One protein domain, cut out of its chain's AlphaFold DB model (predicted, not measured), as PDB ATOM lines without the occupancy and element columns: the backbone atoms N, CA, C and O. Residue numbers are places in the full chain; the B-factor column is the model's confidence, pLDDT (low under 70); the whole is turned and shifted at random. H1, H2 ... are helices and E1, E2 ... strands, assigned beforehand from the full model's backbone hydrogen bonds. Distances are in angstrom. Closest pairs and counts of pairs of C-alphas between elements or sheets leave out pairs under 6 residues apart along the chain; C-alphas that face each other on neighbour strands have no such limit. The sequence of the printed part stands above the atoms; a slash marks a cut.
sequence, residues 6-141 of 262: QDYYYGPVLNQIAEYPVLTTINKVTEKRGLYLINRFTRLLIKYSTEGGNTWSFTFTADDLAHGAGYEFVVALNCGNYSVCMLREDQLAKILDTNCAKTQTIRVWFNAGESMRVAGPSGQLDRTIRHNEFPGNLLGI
ATOM      1  N   GLN A   6     -27.887 -57.117 -10.752       93.44
ATOM      2  CA  GLN A   6     -27.232 -56.041 -11.502       93.44
ATOM      3  C   GLN A   6     -25.726 -55.885 -11.227       93.44
ATOM      4  O   GLN A   6     -24.998 -55.448 -12.113       93.44
ATOM      5  N   ASP A   7     -25.233 -56.241 -10.037       94.19
ATOM      6  CA  ASP A   7     -23.816 -56.086  -9.696       94.19
ATOM      7  C   ASP A   7     -22.963 -57.082 -10.501       94.19
ATOM      8  O   ASP A   7     -21.836 -56.758 -10.874       94.19
ATOM      9  N   TYR A   8     -23.532 -58.238 -10.876       94.56
ATOM     10  CA  TYR A   8     -22.906 -59.194 -11.798       94.56
ATOM     11  C   TYR A   8     -22.773 -58.648 -13.224       94.56
ATOM     12  O   TYR A   8     -21.910 -59.107 -13.964       94.56
ATOM     13  N   TYR A   9     -23.582 -57.656 -13.603       95.69
ATOM     14  CA  TYR A   9     -23.531 -57.039 -14.929       95.69
ATOM     15  C   TYR A   9     -22.771 -55.709 -14.932       95.69
ATOM     16  O   TYR A   9     -22.093 -55.388 -15.905       95.69
ATOM     17  N   TYR A  10     -22.832 -54.927 -13.860       95.81
ATOM     18  CA  TYR A  10     -22.029 -53.707 -13.744       95.81
ATOM     19  C   TYR A  10     -20.562 -54.025 -13.470       95.81
ATOM     20  O   TYR A  10     -19.690 -53.337 -13.997       95.81
ATOM     21  N   GLY A  11     -20.286 -55.086 -12.706       94.88
ATOM     22  CA  GLY A  11     -18.936 -55.532 -12.367       94.88
ATOM     23  C   GLY A  11     -18.022 -55.692 -13.586       94.88
ATOM     24  O   GLY A  11     -16.998 -55.019 -13.628       94.88
ATOM     25  N   PRO A  12     -18.380 -56.492 -14.609       93.88
ATOM     26  CA  PRO A  12     -17.552 -56.674 -15.804       93.88
ATOM     27  C   PRO A  12     -17.264 -55.377 -16.569       93.88
ATOM     28  O   PRO A  12     -16.142 -55.174 -17.031       93.88
ATOM     29  N   VAL A  13     -18.255 -54.485 -16.682       96.81
ATOM     30  CA  VAL A  13     -18.105 -53.184 -17.356       96.81
ATOM     31  C   VAL A  13     -17.118 -52.308 -16.586       96.81
ATOM     32  O   VAL A  13     -16.173 -51.778 -17.165       96.81
ATOM     33  N   LEU A  14     -17.310 -52.185 -15.271       96.50
ATOM     34  CA  LEU A  14     -16.447 -51.385 -14.407       96.50
ATOM     35  C   LEU A  14     -15.041 -51.977 -14.287       96.50
ATOM     36  O   LEU A  14     -14.085 -51.212 -14.241       96.50
ATOM     37  N   ASN A  15     -14.900 -53.304 -14.283       95.50
ATOM     38  CA  ASN A  15     -13.602 -53.971 -14.236       95.50
ATOM     39  C   ASN A  15     -12.777 -53.671 -15.492       95.50
ATOM     40  O   ASN A  15     -11.625 -53.273 -15.381       95.50
ATOM     41  N   GLN A  16     -13.382 -53.759 -16.683       93.88
ATOM     42  CA  GLN A  16     -12.697 -53.388 -17.928       93.88
ATOM     43  C   GLN A  16     -12.251 -51.919 -17.923       93.88
ATOM     44  O   GLN A  16     -11.146 -51.611 -18.356       93.88
ATOM     45  N   ILE A  17     -13.081 -51.006 -17.402       94.12
ATOM     46  CA  ILE A  17     -12.704 -49.592 -17.239       94.12
ATOM     47  C   ILE A  17     -11.540 -49.453 -16.246       94.12
ATOM     48  O   ILE A  17     -10.606 -48.705 -16.517       94.12
ATOM     49  N   ALA A  18     -11.594 -50.171 -15.119       93.38
ATOM     50  CA  ALA A  18     -10.584 -50.151 -14.059       93.38
ATOM     51  C   ALA A  18      -9.207 -50.638 -14.519       93.38
ATOM     52  O   ALA A  18      -8.191 -50.137 -14.045       93.38
ATOM     53  N   GLU A  19      -9.172 -51.578 -15.457       89.75
ATOM     54  CA  GLU A  19      -7.934 -52.095 -16.044       89.75
ATOM     55  C   GLU A  19      -7.313 -51.144 -17.076       89.75
ATOM     56  O   GLU A  19      -6.171 -51.343 -17.500       89.75
ATOM     57  N   TYR A  20      -8.033 -50.103 -17.500       83.88
ATOM     58  CA  TYR A  20      -7.545 -49.221 -18.545       83.88
ATOM     59  C   TYR A  20      -6.564 -48.171 -17.983       83.88
ATOM     60  O   TYR A  20      -6.931 -47.420 -17.077       83.88
ATOM     61  N   PRO A  21      -5.341 -48.031 -18.541       77.25
ATOM     62  CA  PRO A  21      -4.260 -47.256 -17.913       77.25
ATOM     63  C   PRO A  21      -4.546 -45.775 -17.638       77.25
ATOM     64  O   PRO A  21      -3.896 -45.179 -16.786       77.25
ATOM     65  N   VAL A  22      -5.477 -45.165 -18.379       75.25
ATOM     66  CA  VAL A  22      -5.797 -43.727 -18.269       75.25
ATOM     67  C   VAL A  22      -6.973 -43.433 -17.346       75.25
ATOM     68  O   VAL A  22      -7.445 -42.294 -17.269       75.25
ATOM     69  N   LEU A  23      -7.505 -44.456 -16.679       85.06
ATOM     70  CA  LEU A  23      -8.503 -44.236 -15.656       85.06
ATOM     71  C   LEU A  23      -7.856 -43.549 -14.447       85.06
ATOM     72  O   LEU A  23      -6.897 -44.042 -13.866       85.06
ATOM     73  N   THR A  24      -8.440 -42.431 -14.033       79.06
ATOM     74  CA  THR A  24      -8.056 -41.693 -12.824       79.06
ATOM     75  C   THR A  24      -9.096 -41.844 -11.722       79.06
ATOM     76  O   THR A  24      -8.745 -42.012 -10.559       79.06
ATOM     77  N   THR A  25     -10.388 -41.766 -12.063       87.00
ATOM     78  CA  THR A  25     -11.481 -41.766 -11.081       87.00
ATOM     79  C   THR A  25     -12.760 -42.382 -11.644       87.00
ATOM     80  O   THR A  25     -13.100 -42.179 -12.810       87.00
ATOM     81  N   ILE A  26     -13.495 -43.090 -10.781       94.25
ATOM     82  CA  ILE A  26     -14.876 -43.532 -11.001       94.25
ATOM     83  C   ILE A  26     -15.677 -43.110  -9.775       94.25
ATOM     84  O   ILE A  26     -15.431 -43.602  -8.677       94.25
ATOM     85  N   ASN A  27     -16.649 -42.223  -9.959       93.06
ATOM     86  CA  ASN A  27     -17.536 -41.774  -8.886       93.06
ATOM     87  C   ASN A  27     -18.984 -42.111  -9.229       93.06
ATOM     88  O   ASN A  27     -19.369 -42.044 -10.390       93.06
ATOM     89  N   LYS A  28     -19.820 -42.435  -8.243       92.75
ATOM     90  CA  LYS A  28     -21.273 -42.458  -8.468       92.75
ATOM     91  C   LYS A  28     -21.779 -41.020  -8.557       92.75
ATOM     92  O   LYS A  28     -21.371 -40.189  -7.753       92.75
ATOM     93  N   VAL A  29     -22.638 -40.721  -9.532       86.06
ATOM     94  CA  VAL A  29     -23.138 -39.343  -9.748       86.06
ATOM     95  C   VAL A  29     -24.362 -39.046  -8.893       86.06
ATOM     96  O   VAL A  29     -24.582 -37.911  -8.489       86.06
ATOM     97  N   THR A  30     -25.176 -40.067  -8.639       82.62
ATOM     98  CA  THR A  30     -26.451 -39.954  -7.927       82.62
ATOM     99  C   THR A  30     -26.779 -41.288  -7.245       82.62
ATOM    100  O   THR A  30     -26.048 -42.270  -7.396       82.62
ATOM    101  N   GLU A  31     -27.923 -41.348  -6.560       82.31
ATOM    102  CA  GLU A  31     -28.531 -42.608  -6.108       82.31
ATOM    103  C   GLU A  31     -29.003 -43.498  -7.273       82.31
ATOM    104  O   GLU A  31     -29.247 -44.696  -7.095       82.31
ATOM    105  N   LYS A  32     -29.104 -42.944  -8.493       87.00
ATOM    106  CA  LYS A  32     -29.435 -43.718  -9.684       87.00
ATOM    107  C   LYS A  32     -28.339 -44.736  -9.954       87.00
ATOM    108  O   LYS A  32     -27.183 -44.418 -10.245       87.00
ATOM    109  N   ARG A  33     -28.731 -46.000  -9.905       89.44
ATOM    110  CA  ARG A  33     -27.829 -47.109 -10.181       89.44
ATOM    111  C   ARG A  33     -27.414 -47.151 -11.641       89.44
ATOM    112  O   ARG A  33     -28.205 -46.861 -12.531       89.44
ATOM    113  N   GLY A  34     -26.170 -47.561 -11.860       93.25
ATOM    114  CA  GLY A  34     -25.583 -47.634 -13.191       93.25
ATOM    115  C   GLY A  34     -25.018 -46.305 -13.695       93.25
ATOM    116  O   GLY A  34     -24.351 -46.328 -14.719       93.25
ATOM    117  N   LEU A  35     -25.228 -45.170 -13.011       95.56
ATOM    118  CA  LEU A  35     -24.711 -43.867 -13.445       95.56
ATOM    119  C   LEU A  35     -23.418 -43.483 -12.706       95.56
ATOM    120  O   LEU A  35     -23.411 -43.260 -11.490       95.56
ATOM    121  N   TYR A  36     -22.333 -43.345 -13.465       95.56
ATOM    122  CA  TYR A  36     -20.990 -43.050 -12.966       95.56
ATOM    123  C   TYR A  36     -20.391 -41.817 -13.648       95.56
ATOM    124  O   TYR A  36     -20.687 -41.534 -14.802       95.56
ATOM    125  N   LEU A  37     -19.532 -41.090 -12.940       92.12
ATOM    126  CA  LEU A  37     -18.676 -40.038 -13.468       92.12
ATOM    127  C   LEU A  37     -17.258 -40.593 -13.580       92.12
ATOM    128  O   LEU A  37     -16.613 -40.884 -12.571       92.12
ATOM    129  N   ILE A  38     -16.800 -40.730 -14.817       91.56
ATOM    130  CA  ILE A  38     -15.491 -41.251 -15.190       91.56
ATOM    131  C   ILE A  38     -14.563 -40.070 -15.461       91.56
ATOM    132  O   ILE A  38     -14.928 -39.133 -16.175       91.56
ATOM    133  N   ASN A  39     -13.379 -40.090 -14.846       86.38
ATOM    134  CA  ASN A  39     -12.340 -39.064 -14.989       86.38
ATOM    135  C   ASN A  39     -12.814 -37.611 -14.759       86.38
ATOM    136  O   ASN A  39     -12.150 -36.671 -15.173       86.38
ATOM    137  N   ARG A  40     -13.928 -37.416 -14.037       83.25
ATOM    138  CA  ARG A  40     -14.579 -36.121 -13.733       83.25
ATOM    139  C   ARG A  40     -15.292 -35.415 -14.897       83.25
ATOM    140  O   ARG A  40     -15.934 -34.403 -14.637       83.25
ATOM    141  N   PHE A  41     -15.254 -35.941 -16.123       83.88
ATOM    142  CA  PHE A  41     -15.849 -35.278 -17.298       83.88
ATOM    143  C   PHE A  41     -16.843 -36.134 -18.098       83.88
ATOM    144  O   PHE A  41     -17.681 -35.570 -18.801       83.88
ATOM    145  N   THR A  42     -16.827 -37.465 -17.961       90.06
ATOM    146  CA  THR A  42     -17.748 -38.348 -18.700       90.06
ATOM    147  C   THR A  42     -18.772 -38.983 -17.770       90.06
ATOM    148  O   THR A  42     -18.418 -39.722 -16.852       90.06
ATOM    149  N   ARG A  43     -20.059 -38.741 -18.017       93.31
ATOM    150  CA  ARG A  43     -21.166 -39.465 -17.390       93.31
ATOM    151  C   ARG A  43     -21.427 -40.753 -18.163       93.31
ATOM    152  O   ARG A  43     -21.867 -40.730 -19.307       93.31
ATOM    153  N   LEU A  44     -21.160 -41.877 -17.511       95.94
ATOM    154  CA  LEU A  44     -21.396 -43.219 -18.017       95.94
ATOM    155  C   LEU A  44     -22.669 -43.796 -17.396       95.94
ATOM    156  O   LEU A  44     -22.700 -44.043 -16.191       95.94
ATOM    157  N   LEU A  45     -23.680 -44.077 -18.214       96.94
ATOM    158  CA  LEU A  45     -24.829 -44.887 -17.820       96.94
ATOM    159  C   LEU A  45     -24.628 -46.337 -18.271       96.94
ATOM    160  O   LEU A  45     -24.581 -46.631 -19.462       96.94
ATOM    161  N   ILE A  46     -24.559 -47.260 -17.322       97.56
ATOM    162  CA  ILE A  46     -24.511 -48.693 -17.587       97.56
ATOM    163  C   ILE A  46     -25.934 -49.245 -17.548       97.56
ATOM    164  O   ILE A  46     -26.632 -49.139 -16.539       97.56
ATOM    165  N   LYS A  47     -26.355 -49.864 -18.649       97.69
ATOM    166  CA  LYS A  47     -27.577 -50.667 -18.744       97.69
ATOM    167  C   LYS A  47     -27.170 -52.111 -18.991       97.69
ATOM    168  O   LYS A  47     -26.155 -52.371 -19.629       97.69
ATOM    169  N   TYR A  48     -27.955 -53.056 -18.498       96.75
ATOM    170  CA  TYR A  48     -27.698 -54.476 -18.701       96.75
ATOM    171  C   TYR A  48     -28.943 -55.173 -19.228       96.75
ATOM    172  O   TYR A  48     -30.062 -54.696 -19.031       96.75
ATOM    173  N   SER A  49     -28.721 -56.294 -19.900       95.25
ATOM    174  CA  SER A  49     -29.765 -57.225 -20.289       95.25
ATOM    175  C   SER A  49     -29.414 -58.606 -19.747       95.25
ATOM    176  O   SER A  49     -28.252 -59.013 -19.766       95.25
ATOM    177  N   THR A  50     -30.426 -59.300 -19.235       93.00
ATOM    178  CA  THR A  50     -30.333 -60.699 -18.795       93.00
ATOM    179  C   THR A  50     -30.688 -61.671 -19.925       93.00
ATOM    180  O   THR A  50     -30.635 -62.885 -19.738       93.00
ATOM    181  N   GLU A  51     -31.052 -61.145 -21.102       90.69
ATOM    182  CA  GLU A  51     -31.334 -61.938 -22.295       90.69
ATOM    183  C   GLU A  51     -30.058 -62.662 -22.762       90.69
ATOM    184  O   GLU A  51     -28.942 -62.139 -22.697       90.69
ATOM    185  N   GLY A  52     -30.224 -63.901 -23.219       84.88
ATOM    186  CA  GLY A  52     -29.160 -64.694 -23.827       84.88
ATOM    187  C   GLY A  52     -29.249 -64.693 -25.353       84.88
ATOM    188  O   GLY A  52     -30.257 -64.300 -25.933       84.88
ATOM    189  N   GLY A  53     -28.209 -65.205 -26.010       89.94
ATOM    190  CA  GLY A  53     -28.167 -65.346 -27.467       89.94
ATOM    191  C   GLY A  53     -27.350 -64.247 -28.136       89.94
ATOM    192  O   GLY A  53     -26.279 -63.898 -27.652       89.94
ATOM    193  N   ASN A  54     -27.825 -63.758 -29.281       93.88
ATOM    194  CA  ASN A  54     -27.147 -62.757 -30.110       93.88
ATOM    195  C   ASN A  54     -27.967 -61.470 -30.293       93.88
ATOM    196  O   ASN A  54     -27.661 -60.680 -31.183       93.88
ATOM    197  N   THR A  55     -29.025 -61.288 -29.499       96.56
ATOM    198  CA  THR A  55     -29.899 -60.109 -29.500       96.56
ATOM    199  C   THR A  55     -30.235 -59.738 -28.061       96.56
ATOM    200  O   THR A  55     -30.617 -60.608 -27.286       96.56
ATOM    201  N   TRP A  56     -30.117 -58.454 -27.726       97.75
ATOM    202  CA  TRP A  56     -30.400 -57.896 -26.405       97.75
ATOM    203  C   TRP A  56     -31.260 -56.648 -26.520       97.75
ATOM    204  O   TRP A  56     -30.997 -55.777 -27.353       97.75
ATOM    205  N   SER A  57     -32.247 -56.529 -25.641       97.94
ATOM    206  CA  SER A  57     -33.106 -55.354 -25.521       97.94
ATOM    207  C   SER A  57     -32.762 -54.529 -24.280       97.94
ATOM    208  O   SER A  57     -32.542 -55.071 -23.197       97.94
ATOM    209  N   PHE A  58     -32.750 -53.204 -24.427       98.00
ATOM    210  CA  PHE A  58     -32.446 -52.252 -23.358       98.00
ATOM    211  C   PHE A  58     -33.481 -51.141 -23.325       98.00
ATOM    212  O   PHE A  58     -33.716 -50.461 -24.323       98.00
ATOM    213  N   THR A  59     -34.076 -50.932 -22.157       97.31
ATOM    214  CA  THR A  59     -35.172 -49.983 -21.977       97.31
ATOM    215  C   THR A  59     -34.690 -48.686 -21.326       97.31
ATOM    216  O   THR A  59     -33.980 -48.702 -20.315       97.31
ATOM    217  N   PHE A  60     -35.106 -47.565 -21.910       96.94
ATOM    218  CA  PHE A  60     -34.765 -46.196 -21.542       96.94
ATOM    219  C   PHE A  60     -36.013 -45.424 -21.147       96.94
ATOM    220  O   PHE A  60     -37.020 -45.428 -21.851       96.94
ATOM    221  N   THR A  61     -35.916 -44.742 -20.019       95.62
ATOM    222  CA  THR A  61     -36.886 -43.773 -19.516       95.62
ATOM    223  C   THR A  61     -36.368 -42.354 -19.749       95.62
ATOM    224  O   THR A  61     -35.174 -42.164 -19.979       95.62
ATOM    225  N   ALA A  62     -37.233 -41.343 -19.634       93.06
ATOM    226  CA  ALA A  62     -36.802 -39.944 -19.713       93.06
ATOM    227  C   ALA A  62     -35.699 -39.613 -18.685       93.06
ATOM    228  O   ALA A  62     -34.735 -38.921 -19.000       93.06
ATOM    229  N   ASP A  63     -35.779 -40.192 -17.484       92.00
ATOM    230  CA  ASP A  63     -34.771 -40.037 -16.429       92.00
ATOM    231  C   ASP A  63     -33.412 -40.668 -16.799       92.00
ATOM    232  O   ASP A  63     -32.363 -40.246 -16.319       92.00
ATOM    233  N   ASP A  64     -33.374 -41.692 -17.658       93.19
ATOM    234  CA  ASP A  64     -32.110 -42.248 -18.178       93.19
ATOM    235  C   ASP A  64     -31.382 -41.287 -19.104       93.19
ATOM    236  O   ASP A  64     -30.155 -41.306 -19.159       93.19
ATOM    237  N   LEU A  65     -32.138 -40.449 -19.804       90.88
ATOM    238  CA  LEU A  65     -31.612 -39.493 -20.768       90.88
ATOM    239  C   LEU A  65     -31.381 -38.111 -20.136       90.88
ATOM    240  O   LEU A  65     -30.683 -37.287 -20.722       90.88
ATOM    241  N   ALA A  66     -31.887 -37.874 -18.922       87.06
ATOM    242  CA  ALA A  66     -31.682 -36.658 -18.136       87.06
ATOM    243  C   ALA A  66     -30.285 -36.626 -17.482       87.06
ATOM    244  O   ALA A  66     -30.120 -36.707 -16.266       87.06
ATOM    245  N   HIS A  67     -29.246 -36.514 -18.304       80.19
ATOM    246  CA  HIS A  67     -27.855 -36.643 -17.876       80.19
ATOM    247  C   HIS A  67     -27.174 -35.312 -17.529       80.19
ATOM    248  O   HIS A  67     -26.011 -35.341 -17.144       80.19
ATOM    249  N   GLY A  68     -27.882 -34.178 -17.572       74.38
ATOM    250  CA  GLY A  68     -27.381 -32.851 -17.187       74.38
ATOM    251  C   GLY A  68     -26.369 -32.246 -18.170       74.38
ATOM    252  O   GLY A  68     -25.532 -32.943 -18.730       74.38
ATOM    253  N   ALA A  69     -26.431 -30.928 -18.362       77.56
ATOM    254  CA  ALA A  69     -25.523 -30.222 -19.264       77.56
ATOM    255  C   ALA A  69     -24.077 -30.180 -18.731       77.56
ATOM    256  O   ALA A  69     -23.845 -30.227 -17.520       77.56
ATOM    257  N   GLY A  70     -23.111 -30.034 -19.642       77.81
ATOM    258  CA  GLY A  70     -21.701 -29.785 -19.310       77.81
ATOM    259  C   GLY A  70     -20.842 -31.030 -19.083       77.81
ATOM    260  O   GLY A  70     -19.671 -30.894 -18.743       77.81
ATOM    261  N   TYR A  71     -21.391 -32.227 -19.291       84.19
ATOM    262  CA  TYR A  71     -20.647 -33.484 -19.268       84.19
ATOM    263  C   TYR A  71     -20.835 -34.218 -20.580       84.19
ATOM    264  O   TYR A  71     -21.900 -34.134 -21.188       84.19
ATOM    265  N   GLU A  72     -19.836 -34.995 -20.975       87.56
ATOM    266  CA  GLU A  72     -20.057 -35.950 -22.046       87.56
ATOM    267  C   GLU A  72     -20.903 -37.118 -21.543       87.56
ATOM    268  O   GLU A  72     -20.641 -37.648 -20.461       87.56
ATOM    269  N   PHE A  73     -21.886 -37.544 -22.334       92.25
ATOM    270  CA  PHE A  73     -22.750 -38.661 -21.987       92.25
ATOM    271  C   PHE A  73     -22.517 -39.884 -22.864       92.25
ATOM    272  O   PHE A  73     -22.584 -39.839 -24.095       92.25
ATOM    273  N   VAL A  74     -22.268 -41.004 -22.191       95.19
ATOM    274  CA  VAL A  74     -22.027 -42.302 -22.809       95.19
ATOM    275  C   VAL A  74     -22.893 -43.348 -22.130       95.19
ATOM    276  O   VAL A  74     -23.034 -43.379 -20.909       95.19
ATOM    277  N   VAL A  75     -23.436 -44.255 -22.929       97.06
ATOM    278  CA  VAL A  75     -24.169 -45.422 -22.463       97.06
ATOM    279  C   VAL A  75     -23.361 -46.681 -22.763       97.06
ATOM    280  O   VAL A  75     -22.985 -46.923 -23.908       97.06
ATOM    281  N   ALA A  76     -23.123 -47.510 -21.750       97.75
ATOM    282  CA  ALA A  76     -22.590 -48.860 -21.910       97.75
ATOM    283  C   ALA A  76     -23.721 -49.881 -21.758       97.75
ATOM    284  O   ALA A  76     -24.302 -50.032 -20.685       97.75
ATOM    285  N   LEU A  77     -24.023 -50.588 -22.842       97.88
ATOM    286  CA  LEU A  77     -25.011 -51.658 -22.895       97.88
ATOM    287  C   LEU A  77     -24.312 -53.001 -22.679       97.88
ATOM    288  O   LEU A  77     -23.677 -53.533 -23.594       97.88
ATOM    289  N   ASN A  78     -24.408 -53.551 -21.470       97.44
ATOM    290  CA  ASN A  78     -23.872 -54.871 -21.179       97.44
ATOM    291  C   ASN A  78     -24.756 -55.965 -21.807       97.44
ATOM    292  O   ASN A  78     -25.876 -56.214 -21.351       97.44
ATOM    293  N   CYS A  79     -24.224 -56.617 -22.841       95.75
ATOM    294  CA  CYS A  79     -24.846 -57.705 -23.590       95.75
ATOM    295  C   CYS A  79     -24.519 -59.060 -22.929       95.75
ATOM    296  O   CYS A  79     -23.890 -59.940 -23.526       95.75
ATOM    297  N   GLY A  80     -24.895 -59.200 -21.654       90.69
ATOM    298  CA  GLY A  80     -24.674 -60.400 -20.844       90.69
ATOM    299  C   GLY A  80     -23.194 -60.712 -20.591       90.69
ATOM    300  O   GLY A  80     -22.439 -59.882 -20.097       90.69
ATOM    301  N   ASN A  81     -22.771 -61.932 -20.923       88.50
ATOM    302  CA  ASN A  81     -21.372 -62.368 -20.790       88.50
ATOM    303  C   ASN A  81     -20.578 -62.230 -22.099       88.50
ATOM    304  O   ASN A  81     -19.488 -62.785 -22.211       88.50
ATOM    305  N   TYR A  82     -21.142 -61.560 -23.109       91.19
ATOM    306  CA  TYR A  82     -20.564 -61.544 -24.449       91.19
ATOM    307  C   TYR A  82     -19.727 -60.293 -24.722       91.19
ATOM    308  O   TYR A  82     -18.549 -60.390 -25.053       91.19
ATOM    309  N   SER A  83     -20.329 -59.106 -24.625       94.12
ATOM    310  CA  SER A  83     -19.669 -57.851 -25.003       94.12
ATOM    311  C   SER A  83     -20.356 -56.637 -24.375       94.12
ATOM    312  O   SER A  83     -21.460 -56.735 -23.840       94.12
ATOM    313  N   VAL A  84     -19.708 -55.475 -24.465       96.69
ATOM    314  CA  VAL A  84     -20.261 -54.186 -24.041       96.69
ATOM    315  C   VAL A  84     -20.421 -53.305 -25.273       96.69
ATOM    316  O   VAL A  84     -19.441 -52.930 -25.914       96.69
ATOM    317  N   CYS A  85     -21.663 -52.956 -25.604       97.00
ATOM    318  CA  CYS A  85     -21.959 -52.033 -26.692       97.00
ATOM    319  C   CYS A  85     -21.979 -50.600 -26.155       97.00
ATOM    320  O   CYS A  85     -22.856 -50.229 -25.377       97.00
ATOM    321  N   MET A  86     -21.010 -49.788 -26.571       96.19
ATOM    322  CA  MET A  86     -20.900 -48.396 -26.146       96.19
ATOM    323  C   MET A  86     -21.594 -47.459 -27.141       96.19
ATOM    324  O   MET A  86     -21.328 -47.522 -28.340       96.19
ATOM    325  N   LEU A  87     -22.443 -46.567 -26.637       96.44
ATOM    326  CA  LEU A  87     -23.169 -45.565 -27.410       96.44
ATOM    327  C   LEU A  87     -22.886 -44.167 -26.872       96.44
ATOM    328  O   LEU A  87     -22.977 -43.930 -25.670       96.44
ATOM    329  N   ARG A  88     -22.577 -43.241 -27.770       93.56
ATOM    330  CA  ARG A  88     -22.448 -41.809 -27.478       93.56
ATOM    331  C   ARG A  88     -23.788 -41.096 -27.609       93.56
ATOM    332  O   ARG A  88     -24.725 -41.629 -28.202       93.56
ATOM    333  N   GLU A  89     -23.855 -39.871 -27.105       92.38
ATOM    334  CA  GLU A  89     -25.046 -39.025 -27.197       92.38
ATOM    335  C   GLU A  89     -25.536 -38.813 -28.641       92.38
ATOM    336  O   GLU A  89     -26.723 -38.979 -28.915       92.38
ATOM    337  N   ASP A  90     -24.632 -38.553 -29.590       92.94
ATOM    338  CA  ASP A  90     -24.972 -38.390 -31.011       92.94
ATOM    339  C   ASP A  90     -25.563 -39.671 -31.623       92.94
ATOM    340  O   ASP A  90     -26.477 -39.621 -32.446       92.94
ATOM    341  N   GLN A  91     -25.077 -40.839 -31.196       96.19
ATOM    342  CA  GLN A  91     -25.613 -42.134 -31.605       96.19
ATOM    343  C   GLN A  91     -26.973 -42.405 -30.958       96.19
ATOM    344  O   GLN A  91     -27.873 -42.897 -31.635       96.19
ATOM    345  N   LEU A  92     -27.147 -42.067 -29.677       96.31
ATOM    346  CA  LEU A  92     -28.424 -42.203 -28.973       96.31
ATOM    347  C   LEU A  92     -29.502 -41.334 -29.625       96.31
ATOM    348  O   LEU A  92     -30.586 -41.841 -29.892       96.31
ATOM    349  N   ALA A  93     -29.185 -40.084 -29.971       95.44
ATOM    350  CA  ALA A  93     -30.102 -39.165 -30.646       95.44
ATOM    351  C   ALA A  93     -30.564 -39.654 -32.035       95.44
ATOM    352  O   ALA A  93     -31.606 -39.223 -32.523       95.44
ATOM    353  N   LYS A  94     -29.823 -40.570 -32.675       97.25
ATOM    354  CA  LYS A  94     -30.237 -41.204 -33.940       97.25
ATOM    355  C   LYS A  94     -31.250 -42.337 -33.759       97.25
ATOM    356  O   LYS A  94     -31.979 -42.645 -34.695       97.25
ATOM    357  N   ILE A  95     -31.266 -43.000 -32.604       98.00
ATOM    358  CA  ILE A  95     -32.059 -44.224 -32.380       98.00
ATOM    359  C   ILE A  95     -33.158 -44.054 -31.326       98.00
ATOM    360  O   ILE A  95     -34.091 -44.853 -31.295       98.00
ATOM    361  N   LEU A  96     -33.076 -43.012 -30.500       96.94
ATOM    362  CA  LEU A  96     -34.069 -42.615 -29.508       96.94
ATOM    363  C   LEU A  96     -34.551 -41.192 -29.781       96.94
ATOM    364  O   LEU A  96     -33.777 -40.333 -30.192       96.94
ATOM    365  N   ASP A  97     -35.818 -40.926 -29.485       94.50
ATOM    366  CA  ASP A  97     -36.310 -39.560 -29.312       94.50
ATOM    367  C   ASP A  97     -35.976 -39.102 -27.885       94.50
ATOM    368  O   ASP A  97     -36.623 -39.515 -26.919       94.50
ATOM    369  N   THR A  98     -34.940 -38.275 -27.732       87.69
ATOM    370  CA  THR A  98     -34.459 -37.813 -26.419       87.69
ATOM    371  C   THR A  98     -35.419 -36.854 -25.715       87.69
ATOM    372  O   THR A  98     -35.291 -36.655 -24.508       87.69
ATOM    373  N   ASN A  99     -36.414 -36.315 -26.427       88.19
ATOM    374  CA  ASN A  99     -37.458 -35.460 -25.861       88.19
ATOM    375  C   ASN A  99     -38.730 -36.247 -25.509       88.19
ATOM    376  O   ASN A  99     -39.689 -35.684 -24.971       88.19
ATOM    377  N   CYS A 100     -38.768 -37.549 -25.802       87.88
ATOM    378  CA  CYS A 100     -39.930 -38.372 -25.526       87.88
ATOM    379  C   CYS A 100     -40.043 -38.681 -24.030       87.88
ATOM    380  O   CYS A 100     -39.170 -39.312 -23.435       87.88
ATOM    381  N   ALA A 101     -41.183 -38.335 -23.429       90.19
ATOM    382  CA  ALA A 101     -41.494 -38.716 -22.050       90.19
ATOM    383  C   ALA A 101     -41.805 -40.220 -21.890       90.19
ATOM    384  O   ALA A 101     -41.887 -40.723 -20.769       90.19
ATOM    385  N   LYS A 102     -42.025 -40.944 -22.997       94.69
ATOM    386  CA  LYS A 102     -42.364 -42.370 -22.972       94.69
ATOM    387  C   LYS A 102     -41.110 -43.230 -22.908       94.69
ATOM    388  O   LYS A 102     -40.063 -42.896 -23.456       94.69
ATOM    389  N   THR A 103     -41.273 -44.392 -22.292       97.00
ATOM    390  CA  THR A 103     -40.278 -45.455 -22.307       97.00
ATOM    391  C   THR A 103     -39.998 -45.924 -23.736       97.00
ATOM    392  O   THR A 103     -40.927 -46.171 -24.505       97.00
ATOM    393  N   GLN A 104     -38.721 -46.080 -24.072       97.75
ATOM    394  CA  GLN A 104     -38.244 -46.520 -25.381       97.75
ATOM    395  C   GLN A 104     -37.283 -47.697 -25.229       97.75
ATOM    396  O   GLN A 104     -36.569 -47.792 -24.234       97.75
ATOM    397  N   THR A 105     -37.237 -48.586 -26.217       98.19
ATOM    398  CA  THR A 105     -36.369 -49.768 -26.175       98.19
ATOM    399  C   THR A 105     -35.420 -49.770 -27.363       98.19
ATOM    400  O   THR A 105     -35.856 -49.717 -28.510       98.19
ATOM    401  N   ILE A 106     -34.125 -49.865 -27.076       98.19
ATOM    402  CA  ILE A 106     -33.073 -50.132 -28.058       98.19
ATOM    403  C   ILE A 106     -32.849 -51.642 -28.128       98.19
ATOM    404  O   ILE A 106     -32.892 -52.329 -27.109       98.19
ATOM    405  N   ARG A 107     -32.559 -52.152 -29.323       98.31
ATOM    406  CA  ARG A 107     -32.064 -53.508 -29.556       98.31
ATOM    407  C   ARG A 107     -30.630 -53.473 -30.055       98.31
ATOM    408  O   ARG A 107     -30.302 -52.695 -30.950       98.31
ATOM    409  N   VAL A 108     -29.810 -54.358 -29.503       98.12
ATOM    410  CA  VAL A 108     -28.440 -54.638 -29.940       98.12
ATOM    411  C   VAL A 108     -28.386 -56.076 -30.425       98.12
ATOM    412  O   VAL A 108     -28.876 -56.962 -29.733       98.12
ATOM    413  N   TRP A 109     -27.800 -56.332 -31.590       97.50
ATOM    414  CA  TRP A 109     -27.627 -57.696 -32.091       97.50
ATOM    415  C   TRP A 109     -26.374 -57.846 -32.947       97.50
ATOM    416  O   TRP A 109     -25.798 -56.856 -33.399       97.50
ATOM    417  N   PHE A 110     -25.961 -59.085 -33.202       95.88
ATOM    418  CA  PHE A 110     -24.909 -59.400 -34.172       95.88
ATOM    419  C   PHE A 110     -25.121 -60.783 -34.802       95.88
ATOM    420  O   PHE A 110     -25.842 -61.630 -34.271       95.88
ATOM    421  N   ASN A 111     -24.446 -61.027 -35.925       92.75
ATOM    422  CA  ASN A 111     -24.262 -62.370 -36.477       92.75
ATOM    423  C   ASN A 111     -22.847 -62.863 -36.161       92.75
ATOM    424  O   ASN A 111     -21.937 -62.053 -35.994       92.75
ATOM    425  N   ALA A 112     -22.647 -64.178 -36.061       88.88
ATOM    426  CA  ALA A 112     -21.357 -64.751 -35.678       88.88
ATOM    427  C   ALA A 112     -20.196 -64.185 -36.525       88.88
ATOM    428  O   ALA A 112     -20.216 -64.270 -37.749       88.88
ATOM    429  N   GLY A 113     -19.190 -63.611 -35.856       85.25
ATOM    430  CA  GLY A 113     -18.026 -62.991 -36.503       85.25
ATOM    431  C   GLY A 113     -18.235 -61.554 -37.006       85.25
ATOM    432  O   GLY A 113     -17.289 -60.959 -37.520       85.25
ATOM    433  N   GLU A 114     -19.427 -60.976 -36.851       92.50
ATOM    434  CA  GLU A 114     -19.726 -59.591 -37.229       92.50
ATOM    435  C   GLU A 114     -19.646 -58.625 -36.040       92.50
ATOM    436  O   GLU A 114     -19.628 -59.020 -34.881       92.50
ATOM    437  N   SER A 115     -19.612 -57.325 -36.341       95.19
ATOM    438  CA  SER A 115     -19.760 -56.257 -35.344       95.19
ATOM    439  C   SER A 115     -21.225 -56.061 -34.931       95.19
ATOM    440  O   SER A 115     -22.150 -56.465 -35.637       95.19
ATOM    441  N   MET A 116     -21.444 -55.383 -33.805       97.31
ATOM    442  CA  MET A 116     -22.774 -55.144 -33.246       97.31
ATOM    443  C   MET A 116     -23.559 -54.124 -34.073       97.31
ATOM    444  O   MET A 116     -23.028 -53.102 -34.513       97.31
ATOM    445  N   ARG A 117     -24.850 -54.383 -34.254       98.12
ATOM    446  CA  ARG A 117     -25.842 -53.482 -34.847       98.12
ATOM    447  C   ARG A 117     -26.772 -52.982 -33.753       98.12
ATOM    448  O   ARG A 117     -27.047 -53.708 -32.801       98.12
ATOM    449  N   VAL A 118     -27.237 -51.743 -33.896       98.50
ATOM    450  CA  VAL A 118     -28.070 -51.079 -32.890       98.50
ATOM    451  C   VAL A 118     -29.213 -50.335 -33.562       98.50
ATOM    452  O   VAL A 118     -28.973 -49.512 -34.447       98.50
ATOM    453  N   ALA A 119     -30.437 -50.604 -33.113       98.56
ATOM    454  CA  ALA A 119     -31.651 -49.923 -33.551       98.56
ATOM    455  C   ALA A 119     -32.535 -49.560 -32.362       98.56
ATOM    456  O   ALA A 119     -32.557 -50.261 -31.354       98.56
ATOM    457  N   GLY A 120     -33.301 -48.491 -32.505       98.19
ATOM    458  CA  GLY A 120     -34.329 -48.066 -31.568       98.19
ATOM    459  C   GLY A 120     -35.548 -47.526 -32.319       98.19
ATOM    460  O   GLY A 120     -35.635 -47.670 -33.541       98.19
ATOM    461  N   PRO A 121     -36.512 -46.914 -31.615       97.56
ATOM    462  CA  PRO A 121     -37.758 -46.446 -32.218       97.56
ATOM    463  C   PRO A 121     -37.567 -45.395 -33.318       97.56
ATOM    464  O   PRO A 121     -38.386 -45.323 -34.230       97.56
ATOM    465  N   SER A 122     -36.491 -44.609 -33.248       97.31
ATOM    466  CA  SER A 122     -36.213 -43.520 -34.196       97.31
ATOM    467  C   SER A 122     -35.388 -43.961 -35.410       97.31
ATOM    468  O   SER A 122     -35.218 -43.182 -36.344       97.31
ATOM    469  N   GLY A 123     -34.884 -45.200 -35.424       97.62
ATOM    470  CA  GLY A 123     -34.102 -45.734 -36.536       97.62
ATOM    471  C   GLY A 123     -32.972 -46.662 -36.101       97.62
ATOM    472  O   GLY A 123     -32.979 -47.234 -35.012       97.62
ATOM    473  N   GLN A 124     -31.985 -46.819 -36.978       98.12
ATOM    474  CA  GLN A 124     -30.810 -47.666 -36.781       98.12
ATOM    475  C   GLN A 124     -29.541 -46.848 -37.015       98.12
ATOM    476  O   GLN A 124     -29.530 -45.933 -37.833       98.12
ATOM    477  N   LEU A 125     -28.453 -47.198 -36.328       97.81
ATOM    478  CA  LEU A 125     -27.145 -46.629 -36.637       97.81
ATOM    479  C   LEU A 125     -26.655 -47.055 -38.029       97.81
ATOM    480  O   LEU A 125     -26.725 -48.231 -38.395       97.81
ATOM    481  N   ASP A 126     -26.076 -46.095 -38.755       95.69
ATOM    482  CA  ASP A 126     -25.495 -46.301 -40.091       95.69
ATOM    483  C   ASP A 126     -24.298 -47.262 -40.064       95.69
ATOM    484  O   ASP A 126     -24.064 -48.031 -40.996       95.69
ATOM    485  N   ARG A 127     -23.524 -47.215 -38.972       94.81
ATOM    486  CA  ARG A 127     -22.329 -48.034 -38.757       94.81
ATOM    487  C   ARG A 127     -22.556 -49.064 -37.661       94.81
ATOM    488  O   ARG A 127     -23.255 -48.809 -36.683       94.81
ATOM    489  N   THR A 128     -21.888 -50.200 -37.801       96.06
ATOM    490  CA  THR A 128     -21.766 -51.192 -36.734       96.06
ATOM    491  C   THR A 128     -20.767 -50.737 -35.667       96.06
ATOM    492  O   THR A 128     -19.866 -49.947 -35.956       96.06
ATOM    493  N   ILE A 129     -20.888 -51.282 -34.458       95.31
ATOM    494  CA  ILE A 129     -20.008 -51.027 -33.310       95.31
ATOM    495  C   ILE A 129     -19.150 -52.268 -33.071       95.31
ATOM    496  O   ILE A 129     -19.681 -53.370 -32.916       95.31
ATOM    497  N   ARG A 130     -17.823 -52.122 -33.057       93.44
ATOM    498  CA  ARG A 130     -16.926 -53.274 -32.857       93.44
ATOM    499  C   ARG A 130     -16.901 -53.694 -31.388       93.44
ATOM    500  O   ARG A 130     -16.965 -52.858 -30.491       93.44
ATOM    501  N   HIS A 131     -16.718 -54.988 -31.141       90.94
ATOM    502  CA  HIS A 131     -16.652 -55.558 -29.788       90.94
ATOM    503  C   HIS A 131     -15.514 -55.001 -28.925       90.94
ATOM    504  O   HIS A 131     -15.629 -54.984 -27.706       90.94
ATOM    505  N   ASN A 132     -14.430 -54.545 -29.553       88.19
ATOM    506  CA  ASN A 132     -13.254 -53.992 -28.885       88.19
ATOM    507  C   ASN A 132     -13.244 -52.454 -28.830       88.19
ATOM    508  O   ASN A 132     -12.214 -51.870 -28.507       88.19
ATOM    509  N   GLU A 133     -14.353 -51.782 -29.168       89.62
ATOM    510  CA  GLU A 133     -14.446 -50.324 -29.004       89.62
ATOM    511  C   GLU A 133     -14.486 -49.914 -27.526       89.62
ATOM    512  O   GLU A 133     -14.013 -48.836 -27.179       89.62
ATOM    513  N   PHE A 134     -15.015 -50.757 -26.640       92.62
ATOM    514  CA  PHE A 134     -15.048 -50.514 -25.198       92.62
ATOM    515  C   PHE A 134     -13.856 -51.194 -24.488       92.62
ATOM    516  O   PHE A 134     -13.487 -52.296 -24.888       92.62
ATOM    517  N   PRO A 135     -13.252 -50.584 -23.444       90.88
ATOM    518  CA  PRO A 135     -13.508 -49.245 -22.892       90.88
ATOM    519  C   PRO A 135     -12.689 -48.139 -23.577       90.88
ATOM    520  O   PRO A 135     -12.800 -46.973 -23.197       90.88
ATOM    521  N   GLY A 136     -11.866 -48.473 -24.577       82.00
ATOM    522  CA  GLY A 136     -10.946 -47.525 -25.214       82.00
ATOM    523  C   GLY A 136     -11.647 -46.283 -25.759       82.00
ATOM    524  O   GLY A 136     -11.190 -45.170 -25.529       82.00
ATOM    525  N   ASN A 137     -12.814 -46.442 -26.381       82.25
ATOM    526  CA  ASN A 137     -13.602 -45.320 -26.870       82.25
ATOM    527  C   ASN A 137     -14.327 -44.553 -25.769       82.25
ATOM    528  O   ASN A 137     -14.751 -43.465 -26.101       82.25
ATOM    529  N   LEU A 138     -14.489 -45.066 -24.541       84.06
ATOM    530  CA  LEU A 138     -15.073 -44.335 -23.402       84.06
ATOM    531  C   LEU A 138     -14.038 -43.392 -22.792       84.06
ATOM    532  O   LEU A 138     -14.322 -42.239 -22.491       84.06
ATOM    533  N   LEU A 139     -12.828 -43.906 -22.595       75.25
ATOM    534  CA  LEU A 139     -11.738 -43.155 -21.985       75.25
ATOM    535  C   LEU A 139     -10.999 -42.307 -23.018       75.25
ATOM    536  O   LEU A 139     -10.469 -41.263 -22.670       75.25
ATOM    537  N   GLY A 140     -11.075 -42.702 -24.292       63.91
ATOM    538  CA  GLY A 140     -10.670 -41.987 -25.499       63.91
ATOM    539  C   GLY A 140     -11.360 -40.641 -25.723       63.91
ATOM    540  O   GLY A 140     -10.950 -39.914 -26.631       63.91
ATOM    541  N   ILE A 141     -12.412 -40.329 -24.954       56.59
ATOM    542  CA  ILE A 141     -13.255 -39.147 -25.149       56.59
ATOM    543  C   ILE A 141     -12.941 -38.006 -24.204       56.59
ATOM    544  O   ILE A 141     -13.763 -37.509 -23.444       56.59
TER     545      ILE A 141
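This is residues 6 to 141 of the 262 residues of an uncharacterized protein of Janthinobacterium sp. PC23-8 (UniProt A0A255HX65). Two sheets form a sandwich, only partly face to face with their strands crossed: a strongly twisted sheet of five strands, E1 E2 E3 E5 E6, and a smaller sheet, E4 E7 E8. H1 packs slantwise over E3 and E5, H3 packs on both sheets, and a long link, residues 121 to 135, leads from E8 back to the large sheet, which H4 grazes. The printed part has 136 residues, with four named helices and eight named strands in the order H1 E1 E2 E3 E4 H2 E5 E6 H3 E7 E8 H4; the class is mixed, helices and strands. The large sheet is mixed, the small one antiparallel. The whole is compact, radius of gyration of the C-alphas 14.0 A, and rounded, spanning 35 by 35 by 26 A.

H1, residues 6 to 18, is on the sheet of E1, 26 to 28, E2, 35 to 38, E3, 42 to 49, E5, 72 to 79, and E6, 83 to 88, in that order, at a height over the sheet of 7.0 A; the two make two layers, a helix on one face of a sheet. The closest C-alphas of H1 and E3 are those of Tyr 9 and Tyr 48, 6.2 A apart. E1 E2 E3 form a meander, each strand the antiparallel neighbour of the one before; N 27 and O 37 are 2.9 A apart, N 36 and O 44 2.8 A. E3 and E5 are parallel, with N 45 and O 74 at 2.9 A. E5 and E6 form an antiparallel hairpin, with N 77 and O 85 at 2.8 A. In the other sheet E7, 104 to 109, is antiparallel to E4, 55 to 60, and to E8, 117 to 120; N 58 and O 106 are 2.8 A apart, N 107 and O 119 2.8 A. The strands of the two sheets stand at 64 degrees. H2, 62 to 65, and H4, 136 to 139, only graze the large sheet. H3, 89 to 95, grazes it too and stands up from the small one; the closest C-alphas of H3 and E8 are those of Ile 95 and Gly 120, 4.5 A apart. O i to N i+4 pairs within hydrogen-bond range are 7 of 9 in H1 and 2 of 3 in H3; H2 and H4 are too short for such a pair.

H1 begins at C-alpha 6, (-27.232, -56.041, -11.502), and is 17.8 A long. E3 measures 22.4 A, E5 22.3 A, E4 and E7 16.8 A each and E6 16.5 A. H4 ends at C-alpha 139, (-11.738, -43.155, -21.985).

The C-alphas farthest apart, those of Pro 21 and Lys 102, are 38.7 A apart. The printed part has no cut, and E8 to H4 is the one long link. Mean pLDDT of the printed part is 91.8; residues 140 to 141 are under 70.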